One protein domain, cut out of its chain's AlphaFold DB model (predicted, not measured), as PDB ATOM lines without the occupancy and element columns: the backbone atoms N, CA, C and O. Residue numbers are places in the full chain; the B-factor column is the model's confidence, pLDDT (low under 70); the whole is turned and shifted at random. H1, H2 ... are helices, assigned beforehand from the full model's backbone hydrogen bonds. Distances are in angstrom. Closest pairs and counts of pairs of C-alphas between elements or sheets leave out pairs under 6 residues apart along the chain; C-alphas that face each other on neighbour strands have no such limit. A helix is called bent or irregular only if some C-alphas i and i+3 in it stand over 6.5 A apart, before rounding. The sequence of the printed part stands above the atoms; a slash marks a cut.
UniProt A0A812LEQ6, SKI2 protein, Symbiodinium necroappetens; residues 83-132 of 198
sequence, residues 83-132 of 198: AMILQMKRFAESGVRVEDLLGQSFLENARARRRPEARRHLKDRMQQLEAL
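What this domain is: This is residues 83 to 132 of the 198 residues of the protein "SKI2 protein" of Symbiodinium necroappetens (UniProt A0A812LEQ6). Three helices are strung one after another in an open zigzag with no shared core: two short helices, H1 and H2, make a corner at one end, and the long bent helix H3 leads away from them as an arm. Residues 113 to 132, most of them in H3, stick out and make much of the length. The printed part has 50 residues, with three named helices in the order H1, H2, H3 and no named strand; its class is all helix. It is extended, with a radius of gyration of the C-alphas of 17.5 A and spans of 53, 19 and 12 A.

Where its parts are: H1 holds residues 83 to 92, from C-alpha 83 at (199.312, 149.088, 161.293) to C-alpha 92, 14.1 A away. H2 holds residues 98 to 103 and begins with C-alpha 98 at (189.405, 146.386, 170.292). H3, residues 106 to 130, was assigned as one helix by its hydrogen bonds, but it is bent: C-alphas 113 and 116 are 6.9 A apart, against about 5 A in a regular helix. Its arm H3a holds residues 106 to 113 and is 10.7 A long from first to last C-alpha. Its arm H3b holds residues 116 to 130, is 21.0 A long, and ends with C-alpha 130 at (184.365, 127.002, 203.532). Residues 114 and 115 belong to neither arm.

How they stand to each other: H1 and H2 touch only at the corner by their link, and only just, with 3 pairs of C-alphas within 8 A; the closest C-alphas are those of Met 88 and Val 98, 6.2 A apart. They run opposite ways at a steep tilt of 68 degrees, only just short of about perpendicular. H2 and H3a are close but not clearly touching, the closest C-alphas being those of Gly 103 and Asn 109, 7.1 A apart. These two run the same way at a steep tilt of 63 degrees. H3a and H3b stand at a steep tilt of 40 degrees. H1 is apart from both arms of H3, and H2 is apart from H3b. In H1, H2 and H3b every O i to N i+4 pair is within hydrogen-bond range; in H3a 3 of 4 are.

The domain as a whole: The two C-alphas farthest apart are those of the first and last printed residues, Ala 83 and Leu 132, at 53.6 A. The printed part has no cut. The link from H1 to H2, five residues, and the link from H2 to H3, two residues, are tight. Residues 90 to 95 and 105 to 110 also stand free. The mean pLDDT of the printed part is 85.6, and no printed residue is under 70; H3a has a mean of 79 and H3b of 92.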
ATOM      1  N   ALA A  83     200.356 149.061 162.318       92.06
ATOM      2  CA  ALA A  83     199.312 149.088 161.293       92.06
ATOM      3  C   ALA A  83     197.987 148.493 161.801       92.06
ATOM      4  O   ALA A  83     196.924 149.064 161.566       92.06
ATOM      5  N   MET A  84     198.052 147.388 162.553       89.50
ATOM      6  CA  MET A  84     196.868 146.787 163.158       89.50
ATOM      7  C   MET A  84     196.240 147.718 164.199       89.50
ATOM      8  O   MET A  84     195.027 147.871 164.194       89.50
ATOM      9  N   ILE A  85     197.033 148.402 165.030       89.44
ATOM     10  CA  ILE A  85     196.521 149.384 166.005       89.44
ATOM     11  C   ILE A  85     195.792 150.532 165.299       89.44
ATOM     12  O   ILE A  85     194.684 150.888 165.695       89.44
ATOM     13  N   LEU A  86     196.378 151.093 164.236       89.25
ATOM     14  CA  LEU A  86     195.746 152.160 163.451       89.25
ATOM     15  C   LEU A  86     194.419 151.701 162.839       89.25
ATOM     16  O   LEU A  86     193.415 152.409 162.911       89.25
ATOM     17  N   GLN A  87     194.406 150.495 162.272       86.94
ATOM     18  CA  GLN A  87     193.203 149.903 161.703       86.94
ATOM     19  C   GLN A  87     192.141 149.661 162.784       86.94
ATOM     20  O   GLN A  87     190.978 150.004 162.591       86.94
ATOM     21  N   MET A  88     192.537 149.148 163.947       86.75
ATOM     22  CA  MET A  88     191.642 148.926 165.082       86.75
ATOM     23  C   MET A  88     191.071 150.229 165.639       86.75
ATOM     24  O   MET A  88     189.890 150.256 165.955       86.75
ATOM     25  N   LYS A  89     191.850 151.316 165.698       84.19
ATOM     26  CA  LYS A  89     191.346 152.641 166.094       84.19
ATOM     27  C   LYS A  89     190.235 153.116 165.155       84.19
ATOM     28  O   LYS A  89     189.171 153.508 165.620       84.19
ATOM     29  N   ARG A  90     190.448 152.998 163.840       85.25
ATOM     30  CA  ARG A  90     189.434 153.339 162.829       85.25
ATOM     31  C   ARG A  90     188.151 152.511 162.993       85.25
ATOM     32  O   ARG A  90     187.053 153.042 162.861       85.25
ATOM     33  N   PHE A  91     188.269 151.213 163.278       83.06
ATOM     34  CA  PHE A  91     187.104 150.351 163.523       83.06
ATOM     35  C   PHE A  91     186.441 150.596 164.887       83.06
ATOM     36  O   PHE A  91     185.225 150.443 165.000       83.06
ATOM     37  N   ALA A  92     187.199 151.027 165.896       81.00
ATOM     38  CA  ALA A  92     186.671 151.399 167.206       81.00
ATOM     39  C   ALA A  92     185.781 152.643 167.139       81.00
ATOM     40  O   ALA A  92     184.729 152.673 167.772       81.00
ATOM     41  N   GLU A  93     186.125 153.611 166.288       80.44
ATOM     42  CA  GLU A  93     185.269 154.766 165.976       80.44
ATOM     43  C   GLU A  93     183.949 154.354 165.289       80.44
ATOM     44  O   GLU A  93     182.964 155.083 165.352       80.44
ATOM     45  N   SER A  94     183.902 153.159 164.686       78.75
ATOM     46  CA  SER A  94     182.708 152.574 164.054       78.75
ATOM     47  C   SER A  94     181.895 151.665 164.996       78.75
ATOM     48  O   SER A  94     180.934 151.037 164.556       78.75
ATOM     49  N   GLY A  95     182.275 151.568 166.279       79.94
ATOM     50  CA  GLY A  95     181.537 150.835 167.317       79.94
ATOM     51  C   GLY A  95     182.052 149.428 167.658       79.94
ATOM     52  O   GLY A  95     181.466 148.769 168.515       79.94
ATOM     53  N   VAL A  96     183.142 148.948 167.044       80.81
ATOM     54  CA  VAL A  96     183.737 147.635 167.373       80.81
ATOM     55  C   VAL A  96     184.826 147.787 168.430       80.81
ATOM     56  O   VAL A  96     185.844 148.431 168.196       80.81
ATOM     57  N   ARG A  97     184.666 147.137 169.584       81.56
ATOM     58  CA  ARG A  97     185.667 147.193 170.656       81.56
ATOM     59  C   ARG A  97     186.920 146.399 170.287       81.56
ATOM     60  O   ARG A  97     186.849 145.269 169.797       81.56
ATOM     61  N   VAL A  98     188.083 146.982 170.559       82.12
ATOM     62  CA  VAL A  98     189.405 146.386 170.292       82.12
ATOM     63  C   VAL A  98     189.566 145.074 171.066       82.12
ATOM     64  O   VAL A  98     190.126 144.105 170.556       82.12
ATOM     65  N   GLU A  99     189.014 145.025 172.274       81.44
ATOM     66  CA  GLU A  99     189.013 143.881 173.177       81.44
ATOM     67  C   GLU A  99     188.301 142.671 172.572       81.44
ATOM     68  O   GLU A  99     188.768 141.548 172.744       81.44
ATOM     69  N   ASP A 100     187.216 142.886 171.824       80.44
ATOM     70  CA  ASP A 100     186.466 141.799 171.190       80.44
ATOM     71  C   ASP A 100     187.270 141.190 170.029       80.44
ATOM     72  O   ASP A 100     187.321 139.968 169.875       80.44
ATOM     73  N   LEU A 101     187.985 142.023 169.264       80.19
ATOM     74  CA  LEU A 101     188.874 141.574 168.187       80.19
ATOM     75  C   LEU A 101     190.092 140.809 168.727       80.19
ATOM     76  O   LEU A 101     190.458 139.758 168.198       80.19
ATOM     77  N   LEU A 102     190.714 141.301 169.804       83.06
ATOM     78  CA  LEU A 102     191.835 140.606 170.448       83.06
ATOM     79  C   LEU A 102     191.377 139.335 171.170       83.06
ATOM     80  O   LEU A 102     192.088 138.328 171.144       83.06
ATOM     81  N   GLY A 103     190.184 139.356 171.765       80.50
ATOM     82  CA  GLY A 103     189.590 138.233 172.489       80.50
ATOM     83  C   GLY A 103     189.283 137.023 171.604       80.50
ATOM     84  O   GLY A 103     189.287 135.894 172.092       80.50
ATOM     85  N   GLN A 104     189.081 137.237 170.303       79.00
ATOM     86  CA  GLN A 104     188.896 136.174 169.309       79.00
ATOM     87  C   GLN A 104     190.216 135.637 168.732       79.00
ATOM     88  O   GLN A 104     190.214 134.657 167.985       79.00
ATOM     89  N   SER A 105     191.360 136.243 169.072       86.00
ATOM     90  CA  SER A 105     192.663 135.782 168.585       86.00
ATOM     91  C   SER A 105     192.977 134.358 169.064       86.00
ATOM     92  O   SER A 105     192.550 133.922 170.133       86.00
ATOM     93  N   PHE A 106     193.784 133.615 168.297       83.06
ATOM     94  CA  PHE A 106     194.157 132.237 168.649       83.06
ATOM     95  C   PHE A 106     194.872 132.137 170.012       83.06
ATOM     96  O   PHE A 106     194.725 131.139 170.717       83.06
ATOM     97  N   LEU A 107     195.594 133.193 170.412       80.50
ATOM     98  CA  LEU A 107     196.222 133.288 171.732       80.50
ATOM     99  C   LEU A 107     195.170 133.295 172.853       80.50
ATOM    100  O   LEU A 107     195.277 132.528 173.812       80.50
ATOM    101  N   GLU A 108     194.143 134.128 172.706       78.12
ATOM    102  CA  GLU A 108     193.070 134.253 173.689       78.12
ATOM    103  C   GLU A 108     192.098 133.077 173.640       78.12
ATOM    104  O   GLU A 108     191.613 132.656 174.684       78.12
ATOM    105  N   ASN A 109     191.889 132.446 172.483       78.50
ATOM    106  CA  ASN A 109     191.052 131.251 172.372       78.50
ATOM    107  C   ASN A 109     191.625 130.060 173.166       78.50
ATOM    108  O   ASN A 109     190.894 129.350 173.860       78.50
ATOM    109  N   ALA A 110     192.948 129.860 173.135       75.12
ATOM    110  CA  ALA A 110     193.604 128.835 173.949       75.12
ATOM    111  C   ALA A 110     193.409 129.082 175.458       75.12
ATOM    112  O   ALA A 110     193.104 128.146 176.202       75.12
ATOM    113  N   ARG A 111     193.518 130.341 175.910       77.25
ATOM    114  CA  ARG A 111     193.212 130.736 177.297       77.25
ATOM    115  C   ARG A 111     191.728 130.562 177.606       77.25
ATOM    116  O   ARG A 111     191.376 130.020 178.650       77.25
ATOM    117  N   ALA A 112     190.863 130.950 176.673       79.62
ATOM    118  CA  ALA A 112     189.417 130.889 176.795       79.62
ATOM    119  C   ALA A 112     188.908 129.476 177.056       79.62
ATOM    120  O   ALA A 112     188.061 129.300 177.928       79.62
ATOM    121  N   ARG A 113     189.474 128.480 176.367       81.12
ATOM    122  CA  ARG A 113     189.145 127.061 176.564       81.12
ATOM    123  C   ARG A 113     189.472 126.554 177.968       81.12
ATOM    124  O   ARG A 113     188.747 125.709 178.475       81.12
ATOM    125  N   ARG A 114     190.519 127.087 178.609       82.69
ATOM    126  CA  ARG A 114     190.925 126.706 179.977       82.69
ATOM    127  C   ARG A 114     190.180 127.473 181.075       82.69
ATOM    128  O   ARG A 114     190.127 127.010 182.210       82.69
ATOM    129  N   ARG A 115     189.570 128.626 180.760       85.12
ATOM    130  CA  ARG A 115     188.791 129.433 181.723       85.12
ATOM    131  C   ARG A 115     187.693 128.657 182.474       85.12
ATOM    132  O   ARG A 115     187.619 128.838 183.686       85.12
ATOM    133  N   PRO A 116     186.831 127.838 181.836       90.06
ATOM    134  CA  PRO A 116     185.767 127.139 182.558       90.06
ATOM    135  C   PRO A 116     186.312 126.112 183.554       90.06
ATOM    136  O   PRO A 116     185.795 126.020 184.662       90.06
ATOM    137  N   GLU A 117     187.373 125.390 183.196       91.06
ATOM    138  CA  GLU A 117     188.036 124.434 184.089       91.06
ATOM    139  C   GLU A 117     188.679 125.147 185.284       91.06
ATOM    140  O   GLU A 117     188.419 124.792 186.431       91.06
ATOM    141  N   ALA A 118     189.419 126.232 185.034       87.62
ATOM    142  CA  ALA A 118     190.000 127.047 186.098       87.62
ATOM    143  C   ALA A 118     188.930 127.617 187.047       87.62
ATOM    144  O   ALA A 118     189.122 127.623 188.259       87.62
ATOM    145  N   ARG A 119     187.779 128.053 186.512       92.06
ATOM    146  CA  ARG A 119     186.638 128.515 187.319       92.06
ATOM    147  C   ARG A 119     186.030 127.402 188.168       92.06
ATOM    148  O   ARG A 119     185.668 127.669 189.309       92.06
ATOM    149  N   ARG A 120     185.918 126.179 187.636       93.31
ATOM    150  CA  ARG A 120     185.457 125.011 188.405       93.31
ATOM    151  C   ARG A 120     186.408 124.722 189.558       93.31
ATOM    152  O   ARG A 120     185.969 124.745 190.696       93.31
ATOM    153  N   HIS A 121     187.707 124.612 189.282       92.69
ATOM    154  CA  HIS A 121     188.708 124.393 190.328       92.69
ATOM    155  C   HIS A 121     188.698 125.488 191.394       92.69
ATOM    156  O   HIS A 121     188.838 125.188 192.573       92.69
ATOM    157  N   LEU A 122     188.513 126.750 191.003       93.75
ATOM    158  CA  LEU A 122     188.401 127.850 191.955       93.75
ATOM    159  C   LEU A 122     187.170 127.675 192.851       93.75
ATOM    160  O   LEU A 122     187.292 127.788 194.066       93.75
ATOM    161  N   LYS A 123     186.013 127.331 192.274       95.38
ATOM    162  CA  LYS A 123     184.788 127.062 193.036       95.38
ATOM    163  C   LYS A 123     184.960 125.878 193.991       95.38
ATOM    164  O   LYS A 123     184.615 126.002 195.159       95.38
ATOM    165  N   ASP A 124     185.537 124.776 193.520       94.06
ATOM    166  CA  ASP A 124     185.769 123.579 194.332       94.06
ATOM    167  C   ASP A 124     186.720 123.884 195.501       94.06
ATOM    168  O   ASP A 124     186.486 123.465 196.631       94.06
ATOM    169  N   ARG A 125     187.781 124.668 195.255       91.81
ATOM    170  CA  ARG A 125     188.727 125.106 196.295       91.81
ATOM    171  C   ARG A 125     188.093 126.066 197.295       91.81
ATOM    172  O   ARG A 125     188.378 125.953 198.480       91.81
ATOM    173  N   MET A 126     187.231 126.976 196.844       93.62
ATOM    174  CA  MET A 126     186.475 127.855 197.741       93.62
ATOM    175  C   MET A 126     185.527 127.052 198.633       93.62
ATOM    176  O   MET A 126     185.512 127.266 199.837       93.62
ATOM    177  N   GLN A 127     184.817 126.067 198.078       93.50
ATOM    178  CA  GLN A 127     183.960 125.178 198.865       93.50
ATOM    179  C   GLN A 127     184.758 124.352 199.879       93.50
ATOM    180  O   GLN A 127     184.320 124.172 201.009       93.50
ATOM    181  N   GLN A 128     185.945 123.874 199.499       92.56
ATOM    182  CA  GLN A 128     186.853 123.204 200.434       92.56
ATOM    183  C   GLN A 128     187.297 124.135 201.561       92.56
ATOM    184  O   GLN A 128     187.368 123.689 202.699       92.56
ATOM    185  N   LEU A 129     187.582 125.404 201.255       88.06
ATOM    186  CA  LEU A 129     187.956 126.402 202.253       88.06
ATOM    187  C   LEU A 129     186.805 126.683 203.228       88.06
ATOM    188  O   LEU A 129     187.036 126.741 204.429       88.06
ATOM    189  N   GLU A 130     185.576 126.802 202.722       89.50
ATOM    190  CA  GLU A 130     184.365 127.002 203.532       89.50
ATOM    191  C   GLU A 130     184.013 125.778 204.392       89.50
ATOM    192  O   GLU A 130     183.453 125.925 205.474       89.50
ATOM    193  N   ALA A 131     184.344 124.569 203.929       92.06
ATOM    194  CA  ALA A 131     184.107 123.329 204.665       92.06
ATOM    195  C   ALA A 131     185.117 123.080 205.800       92.06
ATOM    196  O   ALA A 131     184.912 122.171 206.608       92.06
ATOM    197  N   LEU A 132     186.220 123.835 205.859       86.75
ATOM    198  CA  LEU A 132     187.190 123.707 206.941       86.75
ATOM    199  C   LEU A 132     186.624 124.303 208.239       86.75
ATOM    200  O   LEU A 132     185.959 125.339 208.210       86.75
TER     201      LEU A 132